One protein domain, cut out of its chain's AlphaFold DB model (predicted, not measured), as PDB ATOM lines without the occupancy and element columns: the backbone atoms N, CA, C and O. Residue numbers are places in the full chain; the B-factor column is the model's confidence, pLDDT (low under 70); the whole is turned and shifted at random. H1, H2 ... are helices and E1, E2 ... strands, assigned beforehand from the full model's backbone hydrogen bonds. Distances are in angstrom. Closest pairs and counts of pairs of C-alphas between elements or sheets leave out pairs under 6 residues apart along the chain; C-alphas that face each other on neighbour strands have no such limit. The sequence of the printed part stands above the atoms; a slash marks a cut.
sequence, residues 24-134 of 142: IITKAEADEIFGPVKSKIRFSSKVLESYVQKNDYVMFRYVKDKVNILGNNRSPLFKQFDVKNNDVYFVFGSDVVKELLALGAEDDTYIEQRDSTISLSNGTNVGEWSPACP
ATOM      1  N   ILE A  24     167.630 127.605 132.997       91.44
ATOM      2  CA  ILE A  24     167.083 128.652 132.122       91.44
ATOM      3  C   ILE A  24     168.092 128.984 131.023       91.44
ATOM      4  O   ILE A  24     169.263 129.251 131.300       91.44
ATOM      5  N   ILE A  25     167.634 128.954 129.774       93.12
ATOM      6  CA  ILE A  25     168.413 129.284 128.577       93.12
ATOM      7  C   ILE A  25     167.630 130.253 127.685       93.12
ATOM      8  O   ILE A  25     166.432 130.479 127.872       93.12
ATOM      9  N   THR A  26     168.293 130.844 126.699       94.31
ATOM     10  CA  THR A  26     167.637 131.690 125.698       94.31
ATOM     11  C   THR A  26     166.922 130.856 124.635       94.31
ATOM     12  O   THR A  26     167.205 129.677 124.429       94.31
ATOM     13  N   LYS A  27     166.008 131.489 123.891       92.94
ATOM     14  CA  LYS A  27     165.354 130.857 122.731       92.94
ATOM     15  C   LYS A  27     166.338 130.377 121.663       92.94
ATOM     16  O   LYS A  27     166.146 129.294 121.128       92.94
ATOM     17  N   ALA A  28     167.374 131.166 121.375       93.19
ATOM     18  CA  ALA A  28     168.373 130.810 120.371       93.19
ATOM     19  C   ALA A  28     169.167 129.563 120.789       93.19
ATOM     20  O   ALA A  28     169.305 128.634 120.002       93.19
ATOM     21  N   GLU A  29     169.604 129.507 122.052       92.31
ATOM     22  CA  GLU A  29     170.266 128.320 122.609       92.31
ATOM     23  C   GLU A  29     169.324 127.109 122.615       92.31
ATOM     24  O   GLU A  29     169.725 126.008 122.252       92.31
ATOM     25  N   ALA A  30     168.050 127.295 122.972       91.69
ATOM     26  CA  ALA A  30     167.066 126.215 122.951       91.69
ATOM     27  C   ALA A  30     166.833 125.659 121.537       91.69
ATOM     28  O   ALA A  30     166.675 124.450 121.377       91.69
ATOM     29  N   ASP A  31     166.814 126.517 120.517       92.25
ATOM     30  CA  ASP A  31     166.687 126.096 119.119       92.25
ATOM     31  C   ASP A  31     167.924 125.318 118.645       92.25
ATOM     32  O   ASP A  31     167.781 124.357 117.888       92.25
ATOM     33  N   GLU A  32     169.121 125.680 119.116       91.56
ATOM     34  CA  GLU A  32     170.366 124.956 118.828       91.56
ATOM     35  C   GLU A  32     170.401 123.576 119.504       91.56
ATOM     36  O   GLU A  32     170.760 122.584 118.869       91.56
ATOM     37  N   ILE A  33     169.991 123.492 120.774       88.38
ATOM     38  CA  ILE A  33     170.080 122.262 121.577       88.38
ATOM     39  C   ILE A  33     168.931 121.292 121.261       88.38
ATOM     40  O   ILE A  33     169.143 120.083 121.149       88.38
ATOM     41  N   PHE A  34     167.702 121.799 121.133       87.44
ATOM     42  CA  PHE A  34     166.480 120.984 121.054       87.44
ATOM     43  C   PHE A  34     165.791 121.023 119.686       87.44
ATOM     44  O   PHE A  34     164.780 120.340 119.486       87.44
ATOM     45  N   GLY A  35     166.310 121.822 118.755       91.56
ATOM     46  CA  GLY A  35     165.637 122.130 117.502       91.56
ATOM     47  C   GLY A  35     164.504 123.149 117.682       91.56
ATOM     48  O   GLY A  35     164.099 123.464 118.807       91.56
ATOM     49  N   PRO A  36     163.958 123.673 116.572       94.00
ATOM     50  CA  PRO A  36     162.949 124.726 116.604       94.00
ATOM     51  C   PRO A  36     161.601 124.231 117.149       94.00
ATOM     52  O   PRO A  36     161.235 123.059 117.012       94.00
ATOM     53  N   VAL A  37     160.811 125.159 117.692       94.75
ATOM     54  CA  VAL A  37     159.430 124.903 118.139       94.75
ATOM     55  C   VAL A  37     158.554 124.455 116.964       94.75
ATOM     56  O   VAL A  37     158.455 125.152 115.954       94.75
ATOM     57  N   LYS A  38     157.870 123.314 117.109       95.06
ATOM     58  CA  LYS A  38     156.911 122.796 116.116       95.06
ATOM     59  C   LYS A  38     155.497 123.287 116.364       95.06
ATOM     60  O   LYS A  38     154.790 123.644 115.427       95.06
ATOM     61  N   SER A  39     155.089 123.306 117.625       95.25
ATOM     62  CA  SER A  39     153.797 123.828 118.055       95.25
ATOM     63  C   SER A  39     153.877 124.308 119.499       95.25
ATOM     64  O   SER A  39     154.795 123.956 120.242       95.25
ATOM     65  N   LYS A  40     152.936 125.166 119.899       95.62
ATOM     66  CA  LYS A  40     152.904 125.727 121.251       95.62
ATOM     67  C   LYS A  40     151.483 125.966 121.732       95.62
ATOM     68  O   LYS A  40     150.613 126.336 120.950       95.62
ATOM     69  N   ILE A  41     151.269 125.783 123.030       96.44
ATOM     70  CA  ILE A  41     150.019 126.109 123.718       96.44
ATOM     71  C   ILE A  41     150.297 127.269 124.664       96.44
ATOM     72  O   ILE A  41     151.229 127.213 125.463       96.44
ATOM     73  N   ARG A  42     149.479 128.316 124.564       96.94
ATOM     74  CA  ARG A  42     149.480 129.429 125.514       96.94
ATOM     75  C   ARG A  42     148.882 128.964 126.842       96.94
ATOM     76  O   ARG A  42     147.810 128.361 126.855       96.94
ATOM     77  N   PHE A  43     149.542 129.293 127.944       97.69
ATOM     78  CA  PHE A  43     149.088 129.012 129.299       97.69
ATOM     79  C   PHE A  43     149.316 130.235 130.194       97.69
ATOM     80  O   PHE A  43     150.313 130.936 130.051       97.69
ATOM     81  N   SER A  44     148.395 130.508 131.121       98.25
ATOM     82  CA  SER A  44     148.532 131.668 132.009       98.25
ATOM     83  C   SER A  44     149.687 131.465 132.990       98.25
ATOM     84  O   SER A  44     149.698 130.487 133.744       98.25
ATOM     85  N   SER A  45     150.612 132.424 133.032       98.44
ATOM     86  CA  SER A  45     151.758 132.409 133.944       98.44
ATOM     87  C   SER A  45     151.322 132.423 135.400       98.44
ATOM     88  O   SER A  45     151.832 131.643 136.194       98.44
ATOM     89  N   LYS A  46     150.284 133.195 135.733       98.25
ATOM     90  CA  LYS A  46     149.691 133.231 137.077       98.25
ATOM     91  C   LYS A  46     149.111 131.882 137.515       98.25
ATOM     92  O   LYS A  46     149.240 131.484 138.671       98.25
ATOM     93  N   VAL A  47     148.444 131.165 136.606       98.12
ATOM     94  CA  VAL A  47     147.909 129.829 136.919       98.12
ATOM     95  C   VAL A  47     149.056 128.847 137.128       98.12
ATOM     96  O   VAL A  47     149.050 128.108 138.112       98.12
ATOM     97  N   LEU A  48     150.061 128.880 136.250       97.62
ATOM     98  CA  LEU A  48     151.241 128.032 136.372       97.62
ATOM     99  C   LEU A  48     152.014 128.306 137.670       97.62
ATOM    100  O   LEU A  48     152.400 127.362 138.356       97.62
ATOM    101  N   GLU A  49     152.157 129.573 138.058       97.94
ATOM    102  CA  GLU A  49     152.745 129.988 139.332       97.94
ATOM    103  C   GLU A  49     152.010 129.342 140.517       97.94
ATOM    104  O   GLU A  49     152.630 128.747 141.400       97.94
ATOM    105  N   SER A  50     150.673 129.365 140.505       98.12
ATOM    106  CA  SER A  50     149.865 128.763 141.572       98.12
ATOM    107  C   SER A  50     150.055 127.244 141.703       98.12
ATOM    108  O   SER A  50     149.896 126.694 142.796       98.12
ATOM    109  N   TYR A  51     150.410 126.558 140.611       97.62
ATOM    110  CA  TYR A  51     150.726 125.132 140.622       97.62
ATOM    111  C   TYR A  51     152.079 124.861 141.279       97.62
ATOM    112  O   TYR A  51     152.167 124.003 142.157       97.62
ATOM    113  N   VAL A  52     153.110 125.622 140.913       95.56
ATOM    114  CA  VAL A  52     154.483 125.435 141.421       95.56
ATOM    115  C   VAL A  52     154.695 126.001 142.828       95.56
ATOM    116  O   VAL A  52     155.694 125.706 143.481       95.56
ATOM    117  N   GLN A  53     153.741 126.779 143.346       96.19
ATOM    118  CA  GLN A  53     153.668 127.130 144.768       96.19
ATOM    119  C   GLN A  53     153.238 125.950 145.658       96.19
ATOM    120  O   GLN A  53     153.525 125.960 146.852       96.19
ATOM    121  N   LYS A  54     152.532 124.955 145.103       95.06
ATOM    122  CA  LYS A  54     151.913 123.844 145.857       95.06
ATOM    123  C   LYS A  54     152.536 122.476 145.581       95.06
ATOM    124  O   LYS A  54     152.112 121.493 146.179       95.06
ATOM    125  N   ASN A  55     153.479 122.407 144.650       93.12
ATOM    126  CA  ASN A  55     154.125 121.177 144.213       93.12
ATOM    127  C   ASN A  55     155.632 121.411 144.135       93.12
ATOM    128  O   ASN A  55     156.059 122.534 143.868       93.12
ATOM    129  N   ASP A  56     156.422 120.359 144.312       91.38
ATOM    130  CA  ASP A  56     157.888 120.425 144.206       91.38
ATOM    131  C   ASP A  56     158.340 120.373 142.744       91.38
ATOM    132  O   ASP A  56     159.393 120.891 142.375       91.38
ATOM    133  N   TYR A  57     157.505 119.780 141.895       89.31
ATOM    134  CA  TYR A  57     157.673 119.746 140.455       89.31
ATOM    135  C   TYR A  57     156.313 119.732 139.758       89.31
ATOM    136  O   TYR A  57     155.274 119.396 140.332       89.31
ATOM    137  N   VAL A  58     156.333 120.050 138.471       92.81
ATOM    138  CA  VAL A  58     155.188 119.903 137.574       92.81
ATOM    139  C   VAL A  58     155.589 119.066 136.372       92.81
ATOM    140  O   VAL A  58     156.722 119.125 135.893       92.81
ATOM    141  N   MET A  59     154.656 118.250 135.897       91.75
ATOM    142  CA  MET A  59     154.868 117.337 134.788       91.75
ATOM    143  C   MET A  59     153.968 117.713 133.617       91.75
ATOM    144  O   MET A  59     152.764 117.886 133.793       91.75
ATOM    145  N   PHE A  60     154.521 117.765 132.410       92.00
ATOM    146  CA  PHE A  60     153.802 118.127 131.194       92.00
ATOM    147  C   PHE A  60     153.776 116.975 130.208       92.00
ATOM    148  O   PHE A  60     154.766 116.267 130.010       92.00
ATOM    149  N   ARG A  61     152.643 116.818 129.534       90.44
ATOM    150  CA  ARG A  61     152.529 115.951 128.367       90.44
ATOM    151  C   ARG A  61     151.753 116.668 127.287       90.44
ATOM    152  O   ARG A  61     150.629 117.100 127.529       90.44
ATOM    153  N   TYR A  62     152.346 116.738 126.105       90.12
ATOM    154  CA  TYR A  62     151.795 117.400 124.934       90.12
ATOM    155  C   TYR A  62     151.431 116.346 123.886       90.12
ATOM    156  O   TYR A  62     152.260 115.519 123.510       90.12
ATOM    157  N   VAL A  63     150.174 116.328 123.439       89.38
ATOM    158  CA  VAL A  63     149.674 115.391 122.422       89.38
ATOM    159  C   VAL A  63     148.646 116.106 121.556       89.38
ATOM    160  O   VAL A  63     147.612 116.522 122.069       89.38
ATOM    161  N   LYS A  64     148.882 116.176 120.237       88.25
ATOM    162  CA  LYS A  64     147.923 116.718 119.249       88.25
ATOM    163  C   LYS A  64     147.332 118.071 119.680       88.25
ATOM    164  O   LYS A  64     146.118 118.198 119.826       88.25
ATOM    165  N   ASP A  65     148.209 119.032 119.960       89.00
ATOM    166  CA  ASP A  65     147.859 120.398 120.381       89.00
ATOM    167  C   ASP A  65     147.022 120.489 121.666       89.00
ATOM    168  O   ASP A  65     146.334 121.475 121.926       89.00
ATOM    169  N   LYS A  66     147.108 119.457 122.508       93.44
ATOM    170  CA  LYS A  66     146.551 119.432 123.860       93.44
ATOM    171  C   LYS A  66     147.646 119.151 124.870       93.44
ATOM    172  O   LYS A  66     148.601 118.433 124.577       93.44
ATOM    173  N   VAL A  67     147.455 119.654 126.082       94.00
ATOM    174  CA  VAL A  67     148.365 119.443 127.203       94.00
ATOM    175  C   VAL A  67     147.634 118.890 128.420       94.00
ATOM    176  O   VAL A  67     146.519 119.296 128.746       94.00
ATOM    177  N   ASN A  68     148.301 117.973 129.110       95.00
ATOM    178  CA  ASN A  68     147.998 117.634 130.490       95.00
ATOM    179  C   ASN A  68     149.141 118.113 131.381       95.00
ATOM    180  O   ASN A  68     150.311 117.977 131.013       95.00
ATOM    181  N   ILE A  69     148.781 118.632 132.552       94.81
ATOM    182  CA  ILE A  69     149.713 119.075 133.586       94.81
ATOM    183  C   ILE A  69     149.400 118.306 134.865       94.81
ATOM    184  O   ILE A  69     148.257 118.303 135.336       94.81
ATOM    185  N   LEU A  70     150.417 117.657 135.417       93.50
ATOM    186  CA  LEU A  70     150.357 116.939 136.686       93.50
ATOM    187  C   LEU A  70     151.304 117.588 137.701       93.50
ATOM    188  O   LEU A  70     152.267 118.248 137.319       93.50
ATOM    189  N   GLY A  71     151.027 117.402 138.984       92.31
ATOM    190  CA  GLY A  71     151.876 117.820 140.093       92.31
ATOM    191  C   GLY A  71     152.564 116.631 140.754       92.31
ATOM    192  O   GLY A  71     152.770 115.578 140.136       92.31
ATOM    193  N   ASN A  72     152.854 116.784 142.044       88.94
ATOM    194  CA  ASN A  72     153.446 115.741 142.873       88.94
ATOM    195  C   ASN A  72     152.640 114.433 142.766       88.94
ATOM    196  O   ASN A  72     151.403 114.451 142.736       88.94
ATOM    197  N   ASN A  73     153.336 113.294 142.698       86.19
ATOM    198  CA  ASN A  73     152.741 111.952 142.622       86.19
ATOM    199  C   ASN A  73     151.745 111.770 141.461       86.19
ATOM    200  O   ASN A  73     150.764 111.039 141.591       86.19
ATOM    201  N   ARG A  74     151.968 112.458 140.329       87.00
ATOM    202  CA  ARG A  74     151.087 112.423 139.144       87.00
ATOM    203  C   ARG A  74     149.651 112.895 139.433       87.00
ATOM    204  O   ARG A  74     148.722 112.544 138.704       87.00
ATOM    205  N   SER A  75     149.460 113.717 140.468       90.88
ATOM    206  CA  SER A  75     148.164 114.331 140.770       90.88
ATOM    207  C   SER A  75     147.742 115.299 139.651       90.88
ATOM    208  O   SER A  75     148.558 116.101 139.197       90.88
ATOM    209  N   PRO A  76     146.499 115.242 139.145       92.94
ATOM    210  CA  PRO A  76     146.081 116.084 138.028       92.94
ATOM    211  C   PRO A  76     145.912 117.551 138.444       92.94
ATOM    212  O   PRO A  76     145.158 117.851 139.366       92.94
ATOM    213  N   LEU A  77     146.567 118.462 137.717       95.69
ATOM    214  CA  LEU A  77     146.440 119.918 137.892       95.69
ATOM    215  C   LEU A  77     145.636 120.559 136.754       95.69
ATOM    216  O   LEU A  77     144.824 121.454 136.987       95.69
ATOM    217  N   PHE A  78     145.836 120.071 135.528       96.19
ATOM    218  CA  PHE A  78     145.099 120.476 134.333       96.19
ATOM    219  C   PHE A  78     144.975 119.291 133.371       96.19
ATOM    220  O   PHE A  78     145.968 118.629 133.070       96.19
ATOM    221  N   LYS A  79     143.759 119.006 132.887       93.19
ATOM    222  CA  LYS A  79     143.474 117.810 132.081       93.19
ATOM    223  C   LYS A  79     142.633 118.145 130.846       93.19
ATOM    224  O   LYS A  79     141.519 118.641 130.974       93.19
ATOM    225  N   GLN A  80     143.141 117.806 129.663       94.38
ATOM    226  CA  GLN A  80     142.453 117.912 128.366       94.38
ATOM    227  C   GLN A  80     142.271 116.559 127.659       94.38
ATOM    228  O   GLN A  80     141.550 116.473 126.661       94.38
ATOM    229  N   PHE A  81     142.933 115.508 128.145       91.69
ATOM    230  CA  PHE A  81     142.804 114.137 127.648       91.69
ATOM    231  C   PHE A  81     143.050 113.116 128.765       91.69
ATOM    232  O   PHE A  81     143.563 113.457 129.832       91.69
ATOM    233  N   ASP A  82     142.672 111.858 128.544       86.06
ATOM    234  CA  ASP A  82     142.847 110.803 129.543       86.06
ATOM    235  C   ASP A  82     144.306 110.402 129.745       86.06
ATOM    236  O   ASP A  82     145.080 110.296 128.798       86.06
ATOM    237  N   VAL A  83     144.662 110.183 131.011       72.94
ATOM    238  CA  VAL A  83     146.015 109.834 131.450       72.94
ATOM    239  C   VAL A  83     146.068 108.345 131.730       72.94
ATOM    240  O   VAL A  83     145.246 107.837 132.492       72.94
ATOM    241  N   LYS A  84     147.043 107.647 131.151       76.50
ATOM    242  CA  LYS A  84     147.382 106.277 131.543       76.50
ATOM    243  C   LYS A  84     148.526 106.306 132.551       76.50
ATOM    244  O   LYS A  84     149.446 107.108 132.425       76.50
ATOM    245  N   ASN A  85     148.533 105.375 133.503       70.19
ATOM    246  CA  ASN A  85     149.587 105.305 134.525       70.19
ATOM    247  C   ASN A  85     150.999 105.094 133.953       70.19
ATOM    248  O   ASN A  85     151.965 105.436 134.619       70.19
ATOM    249  N   ASN A  86     151.130 104.610 132.717       75.12
ATOM    250  CA  ASN A  86     152.428 104.377 132.074       75.12
ATOM    251  C   ASN A  86     152.813 105.476 131.074       75.12
ATOM    252  O   ASN A  86     153.799 105.347 130.353       75.12
ATOM    253  N   ASP A  87     152.031 106.553 131.006       82.69
ATOM    254  CA  ASP A  87     152.349 107.680 130.146       82.69
ATOM    255  C   ASP A  87     153.620 108.391 130.634       82.69
ATOM    256  O   ASP A  87     153.798 108.650 131.828       82.69
ATOM    257  N   VAL A  88     154.508 108.698 129.686       82.69
ATOM    258  CA  VAL A  88     155.693 109.537 129.897       82.69
ATOM    259  C   VAL A  88     155.270 111.002 129.976       82.69
ATOM    260  O   VAL A  88     154.470 111.465 129.152       82.69
ATOM    261  N   TYR A  89     155.817 111.702 130.969       87.12
ATOM    262  CA  TYR A  89     155.682 113.140 131.167       87.12
ATOM    263  C   TYR A  89     157.068 113.783 131.315       87.12
ATOM    264  O   TYR A  89     158.015 113.156 131.792       87.12
ATOM    265  N   PHE A  90     157.162 115.049 130.923       86.75
ATOM    266  CA  PHE A  90     158.355 115.882 131.051       86.75
ATOM    267  C   PHE A  90     158.280 116.669 132.354       86.75
ATOM    268  O   PHE A  90     157.284 117.352 132.588       86.75
ATOM    269  N   VAL A  91     159.297 116.552 133.207       87.56
ATOM    270  CA  VAL A  91     159.288 117.124 134.558       87.56
ATOM    271  C   VAL A  91     160.095 118.411 134.601       87.56
ATOM    272  O   VAL A  91     161.199 118.479 134.064       87.56
ATOM    273  N   PHE A  92     159.535 119.413 135.270       89.50
ATOM    274  CA  PHE A  92     160.210 120.657 135.605       89.50
ATOM    275  C   PHE A  92     160.152 120.847 137.115       89.50
ATOM    276  O   PHE A  92     159.065 120.827 137.701       89.50
ATOM    277  N   GLY A  93     161.317 121.044 137.736       90.25
ATOM    278  CA  GLY A  93     161.376 121.456 139.134       90.25
ATOM    279  C   GLY A  93     160.657 122.792 139.319       90.25
ATOM    280  O   GLY A  93     160.793 123.701 138.495       90.25
ATOM    281  N   SER A  94     159.889 122.926 140.395       92.75
ATOM    282  CA  SER A  94     159.118 124.142 140.658       92.75
ATOM    283  C   SER A  94     159.994 125.385 140.763       92.75
ATOM    284  O   SER A  94     159.557 126.460 140.363       92.75
ATOM    285  N   ASP A  95     161.232 125.251 141.237       91.75
ATOM    286  CA  ASP A  95     162.184 126.362 141.313       91.75
ATOM    287  C   ASP A  95     162.600 126.860 139.925       91.75
ATOM    288  O   ASP A  95     162.631 128.067 139.702       91.75
ATOM    289  N   VAL A  96     162.788 125.953 138.962       91.94
ATOM    290  CA  VAL A  96     163.091 126.304 137.563       91.94
ATOM    291  C   VAL A  96     161.909 127.027 136.928       91.94
ATOM    292  O   VAL A  96     162.077 128.036 136.250       91.94
ATOM    293  N   VAL A  97     160.683 126.554 137.167       94.25
ATOM    294  CA  VAL A  97     159.492 127.235 136.644       94.25
ATOM    295  C   VAL A  97     159.334 128.618 137.277       94.25
ATOM    296  O   VAL A  97     159.059 129.576 136.563       94.25
ATOM    297  N   LYS A  98     159.539 128.759 138.593       95.50
ATOM    298  CA  LYS A  98     159.497 130.065 139.271       95.50
ATOM    299  C   LYS A  98     160.559 131.016 138.724       95.50
ATOM    300  O   LYS A  98     160.243 132.171 138.462       95.50
ATOM    301  N   GLU A  99     161.781 130.533 138.513       94.94
ATOM    302  CA  GLU A  99     162.868 131.314 137.918       94.94
ATOM    303  C   GLU A  99     162.515 131.763 136.494       94.94
ATOM    304  O   GLU A  99     162.633 132.947 136.180       94.94
ATOM    305  N   LEU A 100     161.987 130.859 135.660       96.38
ATOM    306  CA  LEU A 100     161.518 131.181 134.312       96.38
ATOM    307  C   LEU A 100     160.459 132.292 134.322       96.38
ATOM    308  O   LEU A 100     160.545 133.230 133.530       96.38
ATOM    309  N   LEU A 101     159.458 132.177 135.200       97.31
ATOM    310  CA  LEU A 101     158.380 133.160 135.324       97.31
ATOM    311  C   LEU A 101     158.904 134.515 135.812       97.31
ATOM    312  O   LEU A 101     158.500 135.549 135.285       97.31
ATOM    313  N   ALA A 102     159.826 134.513 136.777       96.75
ATOM    314  CA  ALA A 102     160.423 135.732 137.312       96.75
ATOM    315  C   ALA A 102     161.303 136.456 136.281       96.75
ATOM    316  O   ALA A 102     161.250 137.681 136.185       96.75
ATOM    317  N   LEU A 103     162.098 135.713 135.504       95.75
ATOM    318  CA  LEU A 103     162.982 136.273 134.480       95.75
ATOM    319  C   LEU A 103     162.231 136.731 133.232       95.75
ATOM    320  O   LEU A 103     162.627 137.709 132.602       95.75
ATOM    321  N   GLY A 104     161.200 135.991 132.825       96.50
ATOM    322  CA  GLY A 104     160.412 136.335 131.649       96.50
ATOM    323  C   GLY A 104     159.425 137.475 131.908       96.50
ATOM    324  O   GLY A 104     159.278 138.329 131.042       96.50
ATOM    325  N   ALA A 105     158.815 137.522 133.099       96.75
ATOM    326  CA  ALA A 105     157.880 138.563 133.539       96.75
ATOM    327  C   ALA A 105     156.693 138.836 132.585       96.75
ATOM    328  O   ALA A 105     156.077 139.898 132.653       96.75
ATOM    329  N   GLU A 106     156.347 137.875 131.725       98.25
ATOM    330  CA  GLU A 106     155.173 137.939 130.855       98.25
ATOM    331  C   GLU A 106     153.964 137.259 131.507       98.25
ATOM    332  O   GLU A 106     154.105 136.256 132.211       98.25
ATOM    333  N   ASP A 107     152.761 137.745 131.188       98.12
ATOM    334  CA  ASP A 107     151.485 137.162 131.645       98.12
ATOM    335  C   ASP A 107     151.219 135.754 131.080       98.12
ATOM    336  O   ASP A 107     150.417 134.982 131.629       98.12
ATOM    337  N   ASP A 108     151.879 135.434 129.965       98.31
ATOM    338  CA  ASP A 108     151.714 134.200 129.215       98.31
ATOM    339  C   ASP A 108     152.999 133.375 129.165       98.31
ATOM    340  O   ASP A 108     154.048 133.823 128.698       98.31
ATOM    341  N   THR A 109     152.871 132.102 129.534       98.06
ATOM    342  CA  THR A 109     153.893 131.073 129.344       98.06
ATOM    343  C   THR A 109     153.450 130.133 128.232       98.06
ATOM    344  O   THR A 109     152.294 129.716 128.170       98.06
ATOM    345  N   TYR A 110     154.368 129.761 127.350       97.25
ATOM    346  CA  TYR A 110     154.099 128.812 126.280       97.25
ATOM    347  C   TYR A 110     154.666 127.443 126.625       97.25
ATOM    348  O   TYR A 110     155.823 127.322 127.015       97.25
ATOM    349  N   ILE A 111     153.841 126.416 126.448       95.62
ATOM    350  CA  ILE A 111     154.251 125.015 126.512       95.62
ATOM    351  C   ILE A 111     154.520 124.586 125.073       95.62
ATOM    352  O   ILE A 111     153.604 124.570 124.246       95.62
ATOM    353  N   GLU A 112     155.778 124.307 124.764       94.50
ATOM    354  CA  GLU A 112     156.289 124.165 123.405       94.50
ATOM    355  C   GLU A 112     156.639 122.709 123.115       94.50
ATOM    356  O   GLU A 112     157.409 122.088 123.846       94.50
ATOM    357  N   GLN A 113     156.109 122.175 122.018       92.81
ATOM    358  CA  GLN A 113     156.557 120.910 121.458       92.81
ATOM    359  C   GLN A 113     157.759 121.169 120.547       92.81
ATOM    360  O   GLN A 113     157.670 121.939 119.584       92.81
ATOM    361  N   ARG A 114     158.864 120.480 120.824       91.31
ATOM    362  CA  ARG A 114     160.062 120.417 119.974       91.31
ATOM    363  C   ARG A 114     160.254 118.990 119.464       91.31
ATOM    364  O   ARG A 114     159.469 118.103 119.803       91.31
ATOM    365  N   ASP A 115     161.261 118.767 118.624       83.69
ATOM    366  CA  ASP A 115     161.478 117.467 117.973       83.69
ATOM    367  C   ASP A 115     161.655 116.320 118.982       83.69
ATOM    368  O   ASP A 115     161.049 115.260 118.834       83.69
ATOM    369  N   SER A 116     162.441 116.542 120.037       76.44
ATOM    370  CA  SER A 116     162.789 115.511 121.025       76.44
ATOM    371  C   SER A 116     162.293 115.798 122.445       76.44
ATOM    372  O   SER A 116     162.487 114.967 123.331       76.44
ATOM    373  N   THR A 117     161.662 116.951 122.691       85.88
ATOM    374  CA  THR A 117     161.323 117.389 124.052       85.88
ATOM    375  C   THR A 117     160.125 118.341 124.112       85.88
ATOM    376  O   THR A 117     159.608 118.793 123.088       85.88
ATOM    377  N   ILE A 118     159.698 118.647 125.337       89.50
ATOM    378  CA  ILE A 118     158.825 119.774 125.663       89.50
ATOM    379  C   ILE A 118     159.667 120.830 126.379       89.50
ATOM    380  O   ILE A 118     160.442 120.495 127.273       89.50
ATOM    381  N   SER A 119     159.475 122.100 126.031       92.88
ATOM    382  CA  SER A 119     160.041 123.238 126.762       92.88
ATOM    383  C   SER A 119     158.951 124.191 127.242       92.88
ATOM    384  O   SER A 119     157.828 124.195 126.733       92.88
ATOM    385  N   LEU A 120     159.289 125.012 128.233       95.19
ATOM    386  CA  LEU A 120     158.461 126.135 128.668       95.19
ATOM    387  C   LEU A 120     159.144 127.429 128.245       95.19
ATOM    388  O   LEU A 120     160.340 127.561 128.474       95.19
ATOM    389  N   SER A 121     158.423 128.394 127.682       96.62
ATOM    390  CA  SER A 121     158.985 129.718 127.395       96.62
ATOM    391  C   SER A 121     158.146 130.849 127.974       96.62
ATOM    392  O   SER A 121     156.917 130.790 127.988       96.62
ATOM    393  N   ASN A 122     158.822 131.884 128.469       97.88
ATOM    394  CA  ASN A 122     158.219 133.121 128.962       97.88
ATOM    395  C   ASN A 122     159.152 134.280 128.571       97.88
ATOM    396  O   ASN A 122     160.358 134.233 128.832       97.88
ATOM    397  N   GLY A 123     158.630 135.269 127.840       95.31
ATOM    398  CA  GLY A 123     159.452 136.317 127.232       95.31
ATOM    399  C   GLY A 123     160.507 135.750 126.271       95.31
ATOM    400  O   GLY A 123     160.187 135.042 125.308       95.31
ATOM    401  N   THR A 124     161.781 136.058 126.515       95.00
ATOM    402  CA  THR A 124     162.940 135.561 125.744       95.00
ATOM    403  C   THR A 124     163.585 134.307 126.336       95.00
ATOM    404  O   THR A 124     164.517 133.765 125.738       95.00
ATOM    405  N   ASN A 125     163.094 133.849 127.487       95.25
ATOM    406  CA  ASN A 125     163.682 132.769 128.268       95.25
ATOM    407  C   ASN A 125     162.946 131.449 128.026       95.25
ATOM    408  O   ASN A 125     161.740 131.426 127.757       95.25
ATOM    409  N   VAL A 126     163.687 130.353 128.136       94.38
ATOM    410  CA  VAL A 126     163.212 128.984 127.970       94.38
ATOM    411  C   VAL A 126     163.697 128.153 129.153       94.38
ATOM    412  O   VAL A 126     164.885 128.130 129.463       94.38
ATOM    413  N   GLY A 127     162.771 127.468 129.814       89.00
ATOM    414  CA  GLY A 127     163.082 126.431 130.787       89.00
ATOM    415  C   GLY A 127     163.513 125.159 130.066       89.00
ATOM    416  O   GLY A 127     162.739 124.575 129.301       89.00
ATOM    417  N   GLU A 128     164.748 124.747 130.319       73.44
ATOM    418  CA  GLU A 128     165.331 123.474 129.927       73.44
ATOM    419  C   GLU A 128     164.811 122.340 130.818       73.44
ATOM    420  O   GLU A 128     164.580 122.483 132.022       73.44
ATOM    421  N   TRP A 129     164.645 121.198 130.169       66.25
ATOM    422  CA  TRP A 129     164.213 119.930 130.726       66.25
ATOM    423  C   TRP A 129     165.209 119.329 131.730       66.25
ATOM    424  O   TRP A 129     166.424 119.441 131.587       66.25
ATOM    425  N   SER A 130     164.678 118.586 132.699       56.12
ATOM    426  CA  SER A 130     165.412 117.572 133.463       56.12
ATOM    427  C   SER A 130     164.787 116.197 133.226       56.12
ATOM    428  O   SER A 130     163.621 116.148 132.837       56.12
ATOM    429  N   PRO A 131     165.525 115.086 133.416       57.09
ATOM    430  CA  PRO A 131     165.275 113.818 132.743       57.09
ATOM    431  C   PRO A 131     163.816 113.345 132.796       57.09
ATOM    432  O   PRO A 131     163.110 113.514 133.787       57.09
ATOM    433  N   ALA A 132     163.365 112.728 131.699       57.06
ATOM    434  CA  ALA A 132     162.007 112.233 131.525       57.06
ATOM    435  C   ALA A 132     161.662 111.303 132.685       57.06
ATOM    436  O   ALA A 132     162.356 110.312 132.904       57.06
ATOM    437  N   CYS A 133     160.595 111.622 133.412       53.38
ATOM    438  CA  CYS A 133     160.152 110.803 134.526       53.38
ATOM    439  C   CYS A 133     159.456 109.557 133.966       53.38
ATOM    440  O   CYS A 133     158.399 109.681 133.324       53.38
ATOM    441  N   PRO A 134     159.991 108.346 134.215       52.66
ATOM    442  CA  PRO A 134     159.277 107.103 133.954       52.66
ATOM    443  C   PRO A 134     158.010 107.026 134.840       52.66
ATOM    444  O   PRO A 134     157.717 107.958 135.592       52.66
TER     445      PRO A 134
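What this domain is: This is residues 24 to 134 of the 142 residues of an uncharacterized protein of hydrocarbon metagenome (UniProt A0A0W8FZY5). Two strongly twisted five-stranded sheets are partly face to face as a sandwich, their strands crossed, while H2 and H3, side by side and running opposite ways, cover one end of the sandwich and are on both sheets. H1 packs on the opposite face of the first sheet from H3, and E10, the last strand, sits at the edge of the second sheet. The 111 printed residues hold three named helices and ten named strands in the order E1 H1 E2 H2 E3 E4 E5 E6 H3 E7 E8 E9 E10, a mixed class. The first sheet runs E1 - E9 - E8 - E7 - E2, antiparallel; the second runs E5 - E4 - E3 - E6 - E10, antiparallel from E5 to E6. The whole is compact, with a radius of gyration of the C-alphas of 12.7 A, and spans 35 by 28 by 22 A.

How they stand to each other: Begin at E1, residues 24 to 26, an edge strand; beside it is E9, residues 125 to 127, with N 25 and O 126 2.9 A apart. Next comes E8, residues 118 to 122, where N 127 and O 120 are 2.8 A apart. Then look at E7, residues 108 to 113, with N 110 and O 121 at 2.8 A; E7, E8 and E9 form a meander, each strand the antiparallel neighbour of the one before. The other edge is E2, residues 39 to 44, where N 43 and O 109 are 2.8 A apart. In the second sheet, E3, residues 57 to 63, and E4, residues 66 to 70, form a hairpin with N 59 and O 70 at 2.8 A. E4 and E5, residues 76 to 78, form another, with N 77 and O 69 at 2.9 A. E6, residues 89 to 93, is the antiparallel neighbour of E3, with N 60 and O 90 at 2.8 A; E3 to E6 form a Greek key, a meander of three strands whose first is also the neighbour of the fourth. E6 and E10, residues 130 to 133, meet only at a point, with C-alphas 90 and 132 facing each other at 5.2 A. The sheets' facing parts are 10.2 A centre to centre, and their strands stand at 57 degrees. Three layers, helices on both faces of the first sheet, have H1, residues 27 to 34, on one face and H2, residues 45 to 52, with H3, residues 94 to 104, on the other. H3 is at a height over the sheet of 7.8 A, over E9 and E8. H2 and H3 touch at a shallow tilt of 19 degrees, opposite ways, the closest C-alphas being those of Val 52 and Ser 94, 4.9 A apart. In H1, H2 and H3 every O i to N i+4 pair is within hydrogen-bond range.

Where its parts are: Find C-alpha 24 at (167.083, 128.652, 132.122), where E1 begins. H1 covers 10.1 A, E2 16.8 A and H2 10.6 A. E3 begins at C-alpha 57, at (157.673, 119.746, 140.455), and runs 20.2 A; E4 measures 13.6 A and E6 12.8 A, with the shorter E5, 5.8 A, between them. H3 then runs 15.2 A, E7 16.1 A and E8 13.8 A. After E9, E10 ends at C-alpha 133, at (160.152, 110.803, 134.526).

The domain as a whole: The C-alphas farthest apart are those of Ala 28 and Asn 85, 34.7 A. The printed part has no cut, and no link is long; the link from E5 to E6, of 10 residues, is short and the others are tight. The mean pLDDT of the printed part is 90.2, but residues 129 to 134 are under 70.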